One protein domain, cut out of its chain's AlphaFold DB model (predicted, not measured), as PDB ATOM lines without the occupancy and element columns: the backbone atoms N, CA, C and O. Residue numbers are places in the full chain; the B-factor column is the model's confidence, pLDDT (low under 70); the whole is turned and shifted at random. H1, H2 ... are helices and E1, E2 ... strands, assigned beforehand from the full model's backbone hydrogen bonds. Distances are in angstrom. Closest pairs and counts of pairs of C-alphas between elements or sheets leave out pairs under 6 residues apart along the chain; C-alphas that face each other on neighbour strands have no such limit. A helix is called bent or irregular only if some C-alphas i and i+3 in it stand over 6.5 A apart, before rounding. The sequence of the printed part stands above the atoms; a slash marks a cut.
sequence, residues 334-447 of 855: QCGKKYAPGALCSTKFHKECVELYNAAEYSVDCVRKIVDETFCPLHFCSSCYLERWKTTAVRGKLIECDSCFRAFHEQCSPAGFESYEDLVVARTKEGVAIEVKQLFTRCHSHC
ATOM      1  N   GLN A 334     -51.762  54.195  42.275       87.00
ATOM      2  CA  GLN A 334     -51.350  53.337  43.389       87.00
ATOM      3  C   GLN A 334     -50.603  52.106  42.856       87.00
ATOM      4  O   GLN A 334     -50.972  51.552  41.820       87.00
ATOM      5  N   CYS A 335     -49.600  51.622  43.588       87.81
ATOM      6  CA  CYS A 335     -48.996  50.330  43.287       87.81
ATOM      7  C   CYS A 335     -49.976  49.158  43.509       87.81
ATOM      8  O   CYS A 335     -50.553  49.016  44.584       87.81
ATOM      9  N   GLY A 336     -50.096  48.261  42.522       87.69
ATOM     10  CA  GLY A 336     -50.972  47.080  42.576       87.69
ATOM     11  C   GLY A 336     -50.463  45.901  43.423       87.69
ATOM     12  O   GLY A 336     -51.131  44.866  43.493       87.69
ATOM     13  N   LYS A 337     -49.287  46.003  44.066       85.44
ATOM     14  CA  LYS A 337     -48.738  44.911  44.889       85.44
ATOM     15  C   LYS A 337     -49.586  44.703  46.141       85.44
ATOM     16  O   LYS A 337     -49.830  45.624  46.922       85.44
ATOM     17  N   LYS A 338     -49.977  43.447  46.337       81.56
ATOM     18  CA  LYS A 338     -50.749  42.960  47.480       81.56
ATOM     19  C   LYS A 338     -49.834  42.091  48.343       81.56
ATOM     20  O   LYS A 338     -49.059  41.297  47.804       81.56
ATOM     21  N   TYR A 339     -49.904  42.267  49.655       72.44
ATOM     22  CA  TYR A 339     -49.203  41.448  50.641       72.44
ATOM     23  C   TYR A 339     -50.155  40.367  51.195       72.44
ATOM     24  O   TYR A 339     -51.153  40.025  50.555       72.44
ATOM     25  N   ALA A 340     -49.854  39.829  52.383       63.38
ATOM     26  CA  ALA A 340     -50.743  38.964  53.165       63.38
ATOM     27  C   ALA A 340     -52.184  39.536  53.246       63.38
ATOM     28  O   ALA A 340     -52.356  40.758  53.156       63.38
ATOM     29  N   PRO A 341     -53.225  38.683  53.370       57.78
ATOM     30  CA  PRO A 341     -54.607  39.041  53.046       57.78
ATOM     31  C   PRO A 341     -55.099  40.277  53.806       57.78
ATOM     32  O   PRO A 341     -55.452  40.208  54.976       57.78
ATOM     33  N   GLY A 342     -55.148  41.405  53.096       61.88
ATOM     34  CA  GLY A 342     -55.586  42.689  53.636       61.88
ATOM     35  C   GLY A 342     -54.631  43.843  53.348       61.88
ATOM     36  O   GLY A 342     -55.115  44.953  53.199       61.88
ATOM     37  N   ALA A 343     -53.323  43.626  53.202       70.44
ATOM     38  CA  ALA A 343     -52.366  44.728  53.054       70.44
ATOM     39  C   ALA A 343     -51.982  45.029  51.590       70.44
ATOM     40  O   ALA A 343     -51.797  44.119  50.776       70.44
ATOM     41  N   LEU A 344     -51.842  46.317  51.262       77.69
ATOM     42  CA  LEU A 344     -51.435  46.823  49.944       77.69
ATOM     43  C   LEU A 344     -50.151  47.652  50.052       77.69
ATOM     44  O   LEU A 344     -49.888  48.278  51.082       77.69
ATOM     45  N   CYS A 345     -49.366  47.697  48.975       81.06
ATOM     46  CA  CYS A 345     -48.265  48.649  48.882       81.06
ATOM     47  C   CYS A 345     -48.793  50.087  48.882       81.06
ATOM     48  O   CYS A 345     -49.702  50.431  48.128       81.06
ATOM     49  N   SER A 346     -48.203  50.930  49.727       77.38
ATOM     50  CA  SER A 346     -48.597  52.323  49.930       77.38
ATOM     51  C   SER A 346     -48.034  53.292  48.883       77.38
ATOM     52  O   SER A 346     -48.503  54.426  48.822       77.38
ATOM     53  N   THR A 347     -47.093  52.871  48.028       81.56
ATOM     54  CA  THR A 347     -46.441  53.770  47.060       81.56
ATOM     55  C   THR A 347     -47.383  54.256  45.956       81.56
ATOM     56  O   THR A 347     -48.212  53.516  45.418       81.56
ATOM     57  N   LYS A 348     -47.211  55.535  45.609       85.56
ATOM     58  CA  LYS A 348     -48.015  56.292  44.647       85.56
ATOM     59  C   LYS A 348     -47.126  56.986  43.620       85.56
ATOM     60  O   LYS A 348     -46.031  57.417  43.973       85.56
ATOM     61  N   PHE A 349     -47.552  57.108  42.363       87.56
ATOM     62  CA  PHE A 349     -46.729  57.699  41.297       87.56
ATOM     63  C   PHE A 349     -47.526  58.254  40.115       87.56
ATOM     64  O   PHE A 349     -48.540  57.691  39.719       87.56
ATOM     65  N   HIS A 350     -47.019  59.323  39.493       88.88
ATOM     66  CA  HIS A 350     -47.451  59.729  38.150       88.88
ATOM     67  C   HIS A 350     -47.048  58.660  37.132       88.88
ATOM     68  O   HIS A 350     -45.963  58.076  37.238       88.88
ATOM     69  N   LYS A 351     -47.895  58.441  36.125       88.50
ATOM     70  CA  LYS A 351     -47.677  57.441  35.074       88.50
ATOM     71  C   LYS A 351     -46.380  57.709  34.299       88.50
ATOM     72  O   LYS A 351     -45.536  56.830  34.165       88.50
ATOM     73  N   GLU A 352     -46.186  58.950  33.881       86.44
ATOM     74  CA  GLU A 352     -45.047  59.408  33.084       86.44
ATOM     75  C   GLU A 352     -43.740  59.264  33.872       86.44
ATOM     76  O   GLU A 352     -42.703  58.892  33.330       86.44
ATOM     77  N   CYS A 353     -43.778  59.517  35.184       83.69
ATOM     78  CA  CYS A 353     -42.596  59.403  36.034       83.69
ATOM     79  C   CYS A 353     -42.162  57.951  36.258       83.69
ATOM     80  O   CYS A 353     -40.964  57.697  36.362       83.69
ATOM     81  N   VAL A 354     -43.102  57.003  36.338       83.12
ATOM     82  CA  VAL A 354     -42.760  55.580  36.481       83.12
ATOM     83  C   VAL A 354     -42.341  54.956  35.141       83.12
ATOM     84  O   VAL A 354     -41.479  54.086  35.130       83.12
ATOM     85  N   GLU A 355     -42.858  55.452  34.011       82.56
ATOM     86  CA  GLU A 355     -42.417  55.070  32.655       82.56
ATOM     87  C   GLU A 355     -40.998  55.567  32.315       82.56
ATOM     88  O   GLU A 355     -40.314  54.950  31.498       82.56
ATOM     89  N   LEU A 356     -40.544  56.657  32.947       77.12
ATOM     90  CA  LEU A 356     -39.182  57.192  32.810       77.12
ATOM     91  C   LEU A 356     -38.167  56.583  33.792       77.12
ATOM     92  O   LEU A 356     -36.966  56.702  33.560       77.12
ATOM     93  N   TYR A 357     -38.611  55.929  34.869       76.88
ATOM     94  CA  TYR A 357     -37.709  55.237  35.791       76.88
ATOM     95  C   TYR A 357     -37.054  54.043  35.082       76.88
ATOM     96  O   TYR A 357     -37.750  53.216  34.509       76.88
ATOM     97  N   ASN A 358     -35.725  53.934  35.109       67.00
ATOM     98  CA  ASN A 358     -34.995  52.969  34.274       67.00
ATOM     99  C   ASN A 358     -33.766  52.329  34.940       67.00
ATOM    100  O   ASN A 358     -32.992  51.652  34.260       67.00
ATOM    101  N   ALA A 359     -33.601  52.484  36.259       72.69
ATOM    102  CA  ALA A 359     -32.604  51.719  37.002       72.69
ATOM    103  C   ALA A 359     -32.808  50.218  36.726       72.69
ATOM    104  O   ALA A 359     -33.945  49.736  36.753       72.69
ATOM    105  N   ALA A 360     -31.724  49.493  36.434       74.12
ATOM    106  CA  ALA A 360     -31.775  48.095  35.997       74.12
ATOM    107  C   ALA A 360     -32.725  47.812  34.800       74.12
ATOM    108  O   ALA A 360     -33.401  46.794  34.789       74.12
ATOM    109  N   GLU A 361     -32.805  48.700  33.801       80.75
ATOM    110  CA  GLU A 361     -33.708  48.613  32.632       80.75
ATOM    111  C   GLU A 361     -35.216  48.571  32.962       80.75
ATOM    112  O   GLU A 361     -36.006  48.138  32.115       80.75
ATOM    113  N   TYR A 362     -35.640  48.976  34.166       84.25
ATOM    114  CA  TYR A 362     -37.040  48.846  34.587       84.25
ATOM    115  C   TYR A 362     -38.032  49.332  33.515       84.25
ATOM    116  O   TYR A 362     -37.893  50.403  32.925       84.25
ATOM    117  N   SER A 363     -39.053  48.514  33.263       85.56
ATOM    118  CA  SER A 363     -40.129  48.806  32.323       85.56
ATOM    119  C   SER A 363     -41.467  48.405  32.926       85.56
ATOM    120  O   SER A 363     -41.735  47.222  33.159       85.56
ATOM    121  N   VAL A 364     -42.323  49.411  33.118       85.94
ATOM    122  CA  VAL A 364     -43.708  49.271  33.591       85.94
ATOM    123  C   VAL A 364     -44.483  48.267  32.744       85.94
ATOM    124  O   VAL A 364     -45.152  47.394  33.286       85.94
ATOM    125  N   ASP A 365     -44.359  48.349  31.417       86.31
ATOM    126  CA  ASP A 365     -45.040  47.447  30.483       86.31
ATOM    127  C   ASP A 365     -44.560  46.002  30.596       86.31
ATOM    128  O   ASP A 365     -45.375  45.080  30.559       86.31
ATOM    129  N   CYS A 366     -43.254  45.786  30.765       86.06
ATOM    130  CA  CYS A 366     -42.715  44.447  30.969       86.06
ATOM    131  C   CYS A 366     -43.194  43.846  32.290       86.06
ATOM    132  O   CYS A 366     -43.697  42.728  32.286       86.06
ATOM    133  N   VAL A 367     -43.130  44.602  33.389       88.50
ATOM    134  CA  VAL A 367     -43.622  44.140  34.695       88.50
ATOM    135  C   VAL A 367     -45.128  43.865  34.648       88.50
ATOM    136  O   VAL A 367     -45.565  42.790  35.056       88.50
ATOM    137  N   ARG A 368     -45.919  44.775  34.067       88.25
ATOM    138  CA  ARG A 368     -47.377  44.641  33.943       88.25
ATOM    139  C   ARG A 368     -47.800  43.385  33.177       88.25
ATOM    140  O   ARG A 368     -48.770  42.763  33.583       88.25
ATOM    141  N   LYS A 369     -47.072  42.966  32.133       84.75
ATOM    142  CA  LYS A 369     -47.352  41.697  31.423       84.75
ATOM    143  C   LYS A 369     -47.032  40.439  32.235       84.75
ATOM    144  O   LYS A 369     -47.559  39.380  31.922       84.75
ATOM    145  N   ILE A 370     -46.167  40.533  33.246       85.94
ATOM    146  CA  ILE A 370     -45.774  39.386  34.079       85.94
ATOM    147  C   ILE A 370     -46.749  39.196  35.253       85.94
ATOM    148  O   ILE A 370     -46.993  38.062  35.665       85.94
ATOM    149  N   VAL A 371     -47.305  40.283  35.809       86.38
ATOM    150  CA  VAL A 371     -48.135  40.234  37.036       86.38
ATOM    151  C   VAL A 371     -49.576  40.753  36.889       86.38
ATOM    152  O   VAL A 371     -50.327  40.695  37.860       86.38
ATOM    153  N   ASP A 372     -49.971  41.231  35.704       86.81
ATOM    154  CA  ASP A 372     -51.255  41.898  35.381       86.81
ATOM    155  C   ASP A 372     -51.573  43.163  36.205       86.81
ATOM    156  O   ASP A 372     -52.706  43.639  36.237       86.81
ATOM    157  N   GLU A 373     -50.570  43.726  36.873       89.25
ATOM    158  CA  GLU A 373     -50.693  44.826  37.833       89.25
ATOM    159  C   GLU A 373     -49.523  45.806  37.664       89.25
ATOM    160  O   GLU A 373     -48.412  45.424  37.286       89.25
ATOM    161  N   THR A 374     -49.733  47.081  37.991       89.25
ATOM    162  CA  THR A 374     -48.666  48.092  37.933       89.25
ATOM    163  C   THR A 374     -47.871  48.089  39.241       89.25
ATOM    164  O   THR A 374     -48.293  48.657  40.252       89.25
ATOM    165  N   PHE A 375     -46.708  47.435  39.252       89.81
ATOM    166  CA  PHE A 375     -45.822  47.397  40.422       89.81
ATOM    167  C   PHE A 375     -44.799  48.538  40.410       89.81
ATOM    168  O   PHE A 375     -44.184  48.811  39.382       89.81
ATOM    169  N   CYS A 376     -44.573  49.163  41.567       87.19
ATOM    170  CA  CYS A 376     -43.489  50.124  41.750       87.19
ATOM    171  C   CYS A 376     -42.105  49.429  41.742       87.19
ATOM    172  O   CYS A 376     -42.023  48.216  41.963       87.19
ATOM    173  N   PRO A 377     -41.007  50.185  41.565       86.06
ATOM    174  CA  PRO A 377     -39.639  49.671  41.570       86.06
ATOM    175  C   PRO A 377     -39.181  48.910  42.827       86.06
ATOM    176  O   PRO A 377     -38.243  48.125  42.749       86.06
ATOM    177  N   LEU A 378     -39.860  49.064  43.968       87.69
ATOM    178  CA  LEU A 378     -39.576  48.288  45.187       87.69
ATOM    179  C   LEU A 378     -40.106  46.841  45.134       87.69
ATOM    180  O   LEU A 378     -39.895  46.062  46.059       87.69
ATOM    181  N   HIS A 379     -40.811  46.455  44.067       89.25
ATOM    182  CA  HIS A 379     -41.408  45.120  43.921       89.25
ATOM    183  C   HIS A 379     -40.839  44.307  42.762       89.25
ATOM    184  O   HIS A 379     -41.512  43.425  42.225       89.25
ATOM    185  N   PHE A 380     -39.578  44.569  42.427       91.31
ATOM    186  CA  PHE A 380     -38.756  43.673  41.630       91.31
ATOM    187  C   PHE A 380     -37.307  43.669  42.142       91.31
ATOM    188  O   PHE A 380     -36.812  44.682  42.635       91.31
ATOM    189  N   CYS A 381     -36.606  42.543  42.008       93.94
ATOM    190  CA  CYS A 381     -35.165  42.489  42.214       93.94
ATOM    191  C   CYS A 381     -34.440  43.160  41.041       93.94
ATOM    192  O   CYS A 381     -34.475  42.665  39.913       93.94
ATOM    193  N   SER A 382     -33.731  44.256  41.324       92.38
ATOM    194  CA  SER A 382     -32.941  44.979  40.325       92.38
ATOM    195  C   SER A 382     -31.857  44.109  39.676       92.38
ATOM    196  O   SER A 382     -31.666  44.210  38.470       92.38
ATOM    197  N   SER A 383     -31.173  43.244  40.433       92.38
ATOM    198  CA  SER A 383     -30.105  42.380  39.900       92.38
ATOM    199  C   SER A 383     -30.660  41.347  38.910       92.38
ATOM    200  O   SER A 383     -30.266  41.344  37.747       92.38
ATOM    201  N   CYS A 384     -31.670  40.558  39.311       92.31
ATOM    202  CA  CYS A 384     -32.323  39.589  38.423       92.31
ATOM    203  C   CYS A 384     -32.850  40.233  37.136       92.31
ATOM    204  O   CYS A 384     -32.661  39.684  36.055       92.31
ATOM    205  N   TYR A 385     -33.488  41.399  37.239       91.25
ATOM    206  CA  TYR A 385     -34.085  42.066  36.083       91.25
ATOM    207  C   TYR A 385     -33.030  42.602  35.106       91.25
ATOM    208  O   TYR A 385     -33.196  42.434  33.897       91.25
ATOM    209  N   LEU A 386     -31.934  43.178  35.619       88.06
ATOM    210  CA  LEU A 386     -30.769  43.585  34.825       88.06
ATOM    211  C   LEU A 386     -30.143  42.381  34.104       88.06
ATOM    212  O   LEU A 386     -29.855  42.441  32.912       88.06
ATOM    213  N   GLU A 387     -30.032  41.250  34.799       87.62
ATOM    214  CA  GLU A 387     -29.561  39.971  34.254       87.62
ATOM    215  C   GLU A 387     -30.575  39.272  33.328       87.62
ATOM    216  O   GLU A 387     -30.352  38.127  32.940       87.62
ATOM    217  N   ARG A 388     -31.674  39.944  32.950       89.25
ATOM    218  CA  ARG A 388     -32.739  39.452  32.054       89.25
ATOM    219  C   ARG A 388     -33.659  38.374  32.647       89.25
ATOM    220  O   ARG A 388     -34.504  37.854  31.927       89.25
ATOM    221  N   TRP A 389     -33.586  38.104  33.949       88.81
ATOM    222  CA  TRP A 389     -34.501  37.223  34.694       88.81
ATOM    223  C   TRP A 389     -35.693  38.028  35.225       88.81
ATOM    224  O   TRP A 389     -35.856  38.238  36.432       88.81
ATOM    225  N   LYS A 390     -36.499  38.571  34.304       89.50
ATOM    226  CA  LYS A 390     -37.545  39.556  34.621       89.50
ATOM    227  C   LYS A 390     -38.779  38.898  35.255       89.50
ATOM    228  O   LYS A 390     -39.446  39.532  36.075       89.50
ATOM    229  N   THR A 391     -39.035  37.620  34.964       88.00
ATOM    230  CA  THR A 391     -40.105  36.813  35.575       88.00
ATOM    231  C   THR A 391     -39.762  36.413  37.013       88.00
ATOM    232  O   THR A 391     -40.627  36.468  37.890       88.00
ATOM    233  N   THR A 392     -38.504  36.058  37.280       89.12
ATOM    234  CA  THR A 392     -37.974  35.781  38.623       89.12
ATOM    235  C   THR A 392     -37.865  37.058  39.454       89.12
ATOM    236  O   THR A 392     -38.207  37.047  40.638       89.12
ATOM    237  N   ALA A 393     -37.479  38.189  38.851       92.19
ATOM    238  CA  ALA A 393     -37.295  39.458  39.556       92.19
ATOM    239  C   ALA A 393     -38.520  39.903  40.376       92.19
ATOM    240  O   ALA A 393     -38.351  40.431  41.471       92.19
ATOM    241  N   VAL A 394     -39.745  39.690  39.886       90.69
ATOM    242  CA  VAL A 394     -40.993  40.140  40.546       90.69
ATOM    243  C   VAL A 394     -41.544  39.166  41.607       90.69
ATOM    244  O   VAL A 394     -42.589  39.431  42.215       90.69
ATOM    245  N   ARG A 395     -40.868  38.028  41.826       88.31
ATOM    246  CA  ARG A 395     -41.264  36.958  42.763       88.31
ATOM    247  C   ARG A 395     -40.533  37.076  44.107       88.31
ATOM    248  O   ARG A 395     -39.595  37.852  44.252       88.31
ATOM    249  N   GLY A 396     -40.969  36.288  45.091       87.50
ATOM    250  CA  GLY A 396     -40.302  36.166  46.391       87.50
ATOM    251  C   GLY A 396     -40.469  37.355  47.344       87.50
ATOM    252  O   GLY A 396     -41.259  38.275  47.112       87.50
ATOM    253  N   LYS A 397     -39.718  37.295  48.450       88.75
ATOM    254  CA  LYS A 397     -39.474  38.426  49.358       88.75
ATOM    255  C   LYS A 397     -38.297  39.246  48.832       88.75
ATOM    256  O   LYS A 397     -37.383  38.682  48.233       88.75
ATOM    257  N   LEU A 398     -38.314  40.551  49.080       91.62
ATOM    258  CA  LEU A 398     -37.266  41.471  48.652       91.62
ATOM    259  C   LEU A 398     -36.723  42.261  49.848       91.62
ATOM    260  O   LEU A 398     -37.476  42.615  50.754       91.62
ATOM    261  N   ILE A 399     -35.425  42.538  49.811       92.38
ATOM    262  CA  ILE A 399     -34.681  43.458  50.669       92.38
ATOM    263  C   ILE A 399     -34.621  44.799  49.932       92.38
ATOM    264  O   ILE A 399     -34.248  44.845  48.758       92.38
ATOM    265  N   GLU A 400     -35.012  45.890  50.581       90.81
ATOM    266  CA  GLU A 400     -35.044  47.215  49.954       90.81
ATOM    267  C   GLU A 400     -33.727  47.973  50.162       90.81
ATOM    268  O   GLU A 400     -33.053  47.821  51.178       90.81
ATOM    269  N   CYS A 401     -33.366  48.847  49.223       88.25
ATOM    270  CA  CYS A 401     -32.335  49.845  49.473       88.25
ATOM    271  C   CYS A 401     -32.888  50.919  50.421       88.25
ATOM    272  O   CYS A 401     -33.898  51.554  50.114       88.25
ATOM    273  N   ASP A 402     -32.214  51.186  51.537       84.50
ATOM    274  CA  ASP A 402     -32.632  52.229  52.482       84.50
ATOM    275  C   ASP A 402     -32.515  53.660  51.922       84.50
ATOM    276  O   ASP A 402     -33.139  54.584  52.444       84.50
ATOM    277  N   SER A 403     -31.765  53.822  50.826       80.75
ATOM    278  CA  SER A 403     -31.368  55.109  50.249       80.75
ATOM    279  C   SER A 403     -31.941  55.386  48.849       80.75
ATOM    280  O   SER A 403     -31.904  56.535  48.414       80.75
ATOM    281  N   CYS A 404     -32.527  54.408  48.146       81.38
ATOM    282  CA  CYS A 404     -33.247  54.633  46.876       81.38
ATOM    283  C   CYS A 404     -34.416  53.661  46.667       81.38
ATOM    284  O   CYS A 404     -34.787  52.884  47.540       81.38
ATOM    285  N   PHE A 405     -35.025  53.707  45.482       81.88
ATOM    286  CA  PHE A 405     -36.181  52.886  45.111       81.88
ATOM    287  C   PHE A 405     -35.807  51.554  44.442       81.88
ATOM    288  O   PHE A 405     -36.491  51.114  43.525       81.88
ATOM    289  N   ARG A 406     -34.716  50.920  44.882       88.75
ATOM    290  CA  ARG A 406     -34.275  49.599  44.400       88.75
ATOM    291  C   ARG A 406     -34.548  48.530  45.449       88.75
ATOM    292  O   ARG A 406     -34.505  48.821  46.641       88.75
ATOM    293  N   ALA A 407     -34.773  47.302  45.004       92.38
ATOM    294  CA  ALA A 407     -34.931  46.142  45.871       92.38
ATOM    295  C   ALA A 407     -34.214  44.914  45.283       92.38
ATOM    296  O   ALA A 407     -33.870  44.889  44.097       92.38
ATOM    297  N   PHE A 408     -33.952  43.908  46.117       94.00
ATOM    298  CA  PHE A 408     -33.107  42.754  45.801       94.00
ATOM    299  C   PHE A 408     -33.632  41.480  46.465       94.00
ATOM    300  O   PHE A 408     -34.187  41.545  47.555       94.00
ATOM    301  N   HIS A 409     -33.435  40.306  45.861       93.94
ATOM    302  CA  HIS A 409     -33.495  39.058  46.635       93.94
ATOM    303  C   HIS A 409     -32.279  38.964  47.560       93.94
ATOM    304  O   HIS A 409     -31.254  39.589  47.296       93.94
ATOM    305  N   GLU A 410     -32.362  38.154  48.610       90.75
ATOM    306  CA  GLU A 410     -31.270  37.941  49.570       90.75
ATOM    307  C   GLU A 410     -29.967  37.508  48.869       90.75
ATOM    308  O   GLU A 410     -28.959  38.203  48.947       90.75
ATOM    309  N   GLN A 411     -30.031  36.472  48.025       90.25
ATOM    310  CA  GLN A 411     -28.908  35.976  47.207       90.25
ATOM    311  C   GLN A 411     -28.453  36.978  46.127       90.25
ATOM    312  O   GLN A 411     -27.401  36.825  45.514       90.25
ATOM    313  N   CYS A 412     -29.261  38.003  45.854       92.88
ATOM    314  CA  CYS A 412     -29.010  39.026  44.840       92.88
ATOM    315  C   CYS A 412     -28.643  40.390  45.437       92.88
ATOM    316  O   CYS A 412     -28.574  41.375  44.691       92.88
ATOM    317  N   SER A 413     -28.458  40.457  46.757       91.62
ATOM    318  CA  SER A 413     -28.221  41.702  47.478       91.62
ATOM    319  C   SER A 413     -26.807  42.243  47.236       91.62
ATOM    320  O   SER A 413     -25.880  41.460  47.006       91.62
ATOM    321  N   PRO A 414     -26.621  43.577  47.263       92.75
ATOM    322  CA  PRO A 414     -25.308  44.195  47.117       92.75
ATOM    323  C   PRO A 414     -24.364  43.743  48.240       92.75
ATOM    324  O   PRO A 414     -24.698  43.851  49.417       92.75
ATOM    325  N   ALA A 415     -23.178  43.259  47.883       93.38
ATOM    326  CA  ALA A 415     -22.136  42.918  48.846       93.38
ATOM    327  C   ALA A 415     -21.550  44.170  49.526       93.38
ATOM    328  O   ALA A 415     -21.556  45.257  48.947       93.38
ATOM    329  N   GLY A 416     -20.978  44.004  50.721       90.19
ATOM    330  CA  GLY A 416     -20.227  45.062  51.409       90.19
ATOM    331  C   GLY A 416     -21.013  45.924  52.401       90.19
ATOM    332  O   GLY A 416     -20.410  46.724  53.105       90.19
ATOM    333  N   PHE A 417     -22.330  45.729  52.519       88.31
ATOM    334  CA  PHE A 417     -23.166  46.373  53.534       88.31
ATOM    335  C   PHE A 417     -24.061  45.326  54.215       88.31
ATOM    336  O   PHE A 417     -24.708  44.530  53.530       88.31
ATOM    337  N   GLU A 418     -24.095  45.301  55.550       86.69
ATOM    338  CA  GLU A 418     -24.918  44.338  56.296       86.69
ATOM    339  C   GLU A 418     -26.414  44.631  56.130       86.69
ATOM    340  O   GLU A 418     -26.853  45.782  56.136       86.69
ATOM    341  N   SER A 419     -27.216  43.576  55.979       90.31
ATOM    342  CA  SER A 419     -28.672  43.729  55.928       90.31
ATOM    343  C   SER A 419     -29.246  43.849  57.340       90.31
ATOM    344  O   SER A 419     -28.860  43.087  58.223       90.31
ATOM    345  N   TYR A 420     -30.193  44.765  57.546       89.25
ATOM    346  CA  TYR A 420     -30.844  45.000  58.838       89.25
ATOM    347  C   TYR A 420     -32.373  44.984  58.719       89.25
ATOM    348  O   TYR A 420     -32.923  45.271  57.656       89.25
ATOM    349  N   GLU A 421     -33.077  44.636  59.799       88.94
ATOM    350  CA  GLU A 421     -34.540  44.766  59.884       88.94
ATOM    351  C   GLU A 421     -34.935  46.138  60.445       88.94
ATOM    352  O   GLU A 421     -34.332  46.614  61.406       88.94
ATOM    353  N   ASP A 422     -36.000  46.730  59.904       83.81
ATOM    354  CA  ASP A 422     -36.693  47.879  60.499       83.81
ATOM    355  C   ASP A 422     -38.213  47.783  60.235       83.81
ATOM    356  O   ASP A 422     -38.685  46.934  59.468       83.81
ATOM    357  N   LEU A 423     -39.004  48.633  60.888       77.88
ATOM    358  CA  LEU A 423     -40.458  48.691  60.763       77.88
ATOM    359  C   LEU A 423     -40.886  49.754  59.741       77.88
ATOM    360  O   LEU A 423     -40.527  50.928  59.833       77.88
ATOM    361  N   VAL A 424     -41.725  49.349  58.787       73.19
ATOM    362  CA  VAL A 424     -42.374  50.245  57.819       73.19
ATOM    363  C   VAL A 424     -43.883  50.275  58.005       73.19
ATOM    364  O   VAL A 424     -44.512  49.266  58.318       73.19
ATOM    365  N   VAL A 425     -44.483  51.440  57.761       69.88
ATOM    366  CA  VAL A 425     -45.939  51.610  57.786       69.88
ATOM    367  C   VAL A 425     -46.536  51.167  56.446       69.88
ATOM    368  O   VAL A 425     -46.230  51.736  55.398       69.88
ATOM    369  N   ALA A 426     -47.429  50.182  56.477       69.62
ATOM    370  CA  ALA A 426     -48.277  49.766  55.359       69.62
ATOM    371  C   ALA A 426     -49.758  50.096  55.640       69.62
ATOM    372  O   ALA A 426     -50.109  50.509  56.745       69.62
ATOM    373  N   ARG A 427     -50.642  49.928  54.644       68.88
ATOM    374  CA  ARG A 427     -52.102  50.095  54.807       68.88
ATOM    375  C   ARG A 427     -52.842  48.779  54.594       68.88
ATOM    376  O   ARG A 427     -52.521  48.038  53.659       68.88
ATOM    377  N   THR A 428     -53.870  48.527  55.402       71.56
ATOM    378  CA  THR A 428     -54.901  47.525  55.087       71.56
ATOM    379  C   THR A 428     -55.868  48.045  54.010       71.56
ATOM    380  O   THR A 428     -55.860  49.232  53.672       71.56
ATOM    381  N   LYS A 429     -56.731  47.175  53.470       65.88
ATOM    382  CA  LYS A 429     -57.805  47.520  52.516       65.88
ATOM    383  C   LYS A 429     -58.769  48.567  53.078       65.88
ATOM    384  O   LYS A 429     -59.298  49.377  52.329       65.88
ATOM    385  N   GLU A 430     -58.961  48.551  54.391       69.62
ATOM    386  CA  GLU A 430     -59.806  49.460  55.167       69.62
ATOM    387  C   GLU A 430     -59.093  50.795  55.468       69.62
ATOM    388  O   GLU A 430     -59.657  51.668  56.120       69.62
ATOM    389  N   GLY A 431     -57.848  50.965  55.003       66.69
ATOM    390  CA  GLY A 431     -57.041  52.173  55.185       66.69
ATOM    391  C   GLY A 431     -56.282  52.247  56.513       66.69
ATOM    392  O   GLY A 431     -55.583  53.234  56.746       66.69
ATOM    393  N   VAL A 432     -56.376  51.221  57.366       72.62
ATOM    394  CA  VAL A 432     -55.719  51.192  58.681       72.62
ATOM    395  C   VAL A 432     -54.205  51.068  58.504       72.62
ATOM    396  O   VAL A 432     -53.729  50.227  57.740       72.62
ATOM    397  N   ALA A 433     -53.447  51.908  59.209       72.25
ATOM    398  CA  ALA A 433     -51.993  51.830  59.244       72.25
ATOM    399  C   ALA A 433     -51.540  50.625  60.085       72.25
ATOM    400  O   ALA A 433     -51.982  50.465  61.221       72.25
ATOM    401  N   ILE A 434     -50.652  49.799  59.533       74.69
ATOM    402  CA  ILE A 434     -50.030  48.661  60.222       74.69
ATOM    403  C   ILE A 434     -48.510  48.742  60.091       74.69
ATOM    404  O   ILE A 434     -48.001  49.170  59.056       74.69
ATOM    405  N   GLU A 435     -47.783  48.316  61.120       76.25
ATOM    406  CA  GLU A 435     -46.325  48.197  61.067       76.25
ATOM    407  C   GLU A 435     -45.935  46.804  60.555       76.25
ATOM    408  O   GLU A 435     -46.461  45.784  61.002       76.25
ATOM    409  N   VAL A 436     -45.024  46.763  59.585       76.06
ATOM    410  CA  VAL A 436     -44.534  45.541  58.941       76.06
ATOM    411  C   VAL A 436     -43.013  45.529  59.030       76.06
ATOM    412  O   VAL A 436     -42.368  46.530  58.730       76.06
ATOM    413  N   LYS A 437     -42.430  44.393  59.426       82.50
ATOM    414  CA  LYS A 437     -40.979  44.188  59.367       82.50
ATOM    415  C   LYS A 437     -40.512  44.116  57.916       82.50
ATOM    416  O   LYS A 437     -41.015  43.288  57.156       82.50
ATOM    417  N   GLN A 438     -39.531  44.937  57.562       84.06
ATOM    418  CA  GLN A 438     -38.902  44.963  56.248       84.06
ATOM    419  C   GLN A 438     -37.378  44.891  56.410       84.06
ATOM    420  O   GLN A 438     -36.805  45.514  57.301       84.06
ATOM    421  N   LEU A 439     -36.732  44.104  55.548       90.06
ATOM    422  CA  LEU A 439     -35.276  44.015  55.466       90.06
ATOM    423  C   LEU A 439     -34.732  45.124  54.563       90.06
ATOM    424  O   LEU A 439     -35.273  45.369  53.478       90.06
ATOM    425  N   PHE A 440     -33.634  45.734  54.992       89.56
ATOM    426  CA  PHE A 440     -32.940  46.813  54.304       89.56
ATOM    427  C   PHE A 440     -31.467  46.494  54.080       89.56
ATOM    428  O   PHE A 440     -30.834  45.801  54.868       89.56
ATOM    429  N   THR A 441     -30.925  47.044  52.999       91.44
ATOM    430  CA  THR A 441     -29.500  47.068  52.654       91.44
ATOM    431  C   THR A 441     -29.182  48.411  51.978       91.44
ATOM    432  O   THR A 441     -30.068  49.261  51.840       91.44
ATOM    433  N   ARG A 442     -27.949  48.627  51.504       89.12
ATOM    434  CA  ARG A 442     -27.589  49.808  50.708       89.12
ATOM    435  C   ARG A 442     -26.790  49.421  49.467       89.12
ATOM    436  O   ARG A 442     -25.757  48.771  49.553       89.12
ATOM    437  N   CYS A 443     -27.279  49.819  48.291       88.38
ATOM    438  CA  CYS A 443     -26.649  49.467  47.016       88.38
ATOM    439  C   CYS A 443     -25.465  50.368  46.642       88.38
ATOM    440  O   CYS A 443     -25.387  51.522  47.069       88.38
ATOM    441  N   HIS A 444     -24.594  49.870  45.756       87.38
ATOM    442  CA  HIS A 444     -23.343  50.533  45.360       87.38
ATOM    443  C   HIS A 444     -23.543  51.908  44.706       87.38
ATOM    444  O   HIS A 444     -22.661  52.756  44.796       87.38
ATOM    445  N   SER A 445     -24.733  52.183  44.158       82.31
ATOM    446  CA  SER A 445     -25.145  53.507  43.652       82.31
ATOM    447  C   SER A 445     -25.143  54.634  44.706       82.31
ATOM    448  O   SER A 445     -25.288  55.794  44.334       82.31
ATOM    449  N   HIS A 446     -25.001  54.317  46.000       80.75
ATOM    450  CA  HIS A 446     -24.884  55.289  47.099       80.75
ATOM    451  C   HIS A 446     -23.474  55.388  47.696       80.75
ATOM    452  O   HIS A 446     -23.303  55.994  48.752       80.75
ATOM    453  N   CYS A 447     -22.470  54.804  47.037       79.19
ATOM    454  CA  CYS A 447     -21.070  55.081  47.340       79.19
ATOM    455  C   CYS A 447     -20.804  56.586  47.186       79.19
ATOM    456  O   CYS A 447     -21.092  57.159  46.133       79.19
TER     457      CYS A 447
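Overview. This is residues 334 to 447 of the 855 residues of an uncharacterized protein of Ancylostoma ceylanicum (UniProt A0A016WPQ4). There is little regular structure: a long, bent hairpin of E2 and E3, with short E1 beside E3's end, covers one side of a mostly loop-built body, and four short helices lie opposite. The printed part has 114 residues, 44 in named elements, ordered H1 H2 H3 H4 E1 E2 E3; class mixed, sheet E1 E3 E2 mixed. It is compact, radius of gyration of the C-alphas 13.8 A, spanning 39 by 32 by 23 A.

Along the chain. E2, residues 420 to 428, measures 24.5 A; E3, 433 to 441, 23.9 A, ending at C-alpha (-29.500, 47.068, 52.654); E1 is 399 to 401. H1, 351 to 356, begins at C-alpha (-47.677, 57.441, 35.074); H2 is 364 to 371, H3 382 to 386, H4 390 to 393.

Arrangement. E3 is antiparallel to E2 (N 424, O 436: 2.9 A), parallel to E1 (N 400, O 439: 3.0 A). H3 touches H4, closest C-alphas 384 and 393, 5.1 A. O i to N i+4 pairs are within hydrogen-bond range throughout H1, H2, H3; H4 is too short.

Size, cuts and confidence. The printed part has no cut. E1 to E2 is a long link. Residues 340 to 342, 358, 425 to 427 and 429 to 431 have pLDDT under 70.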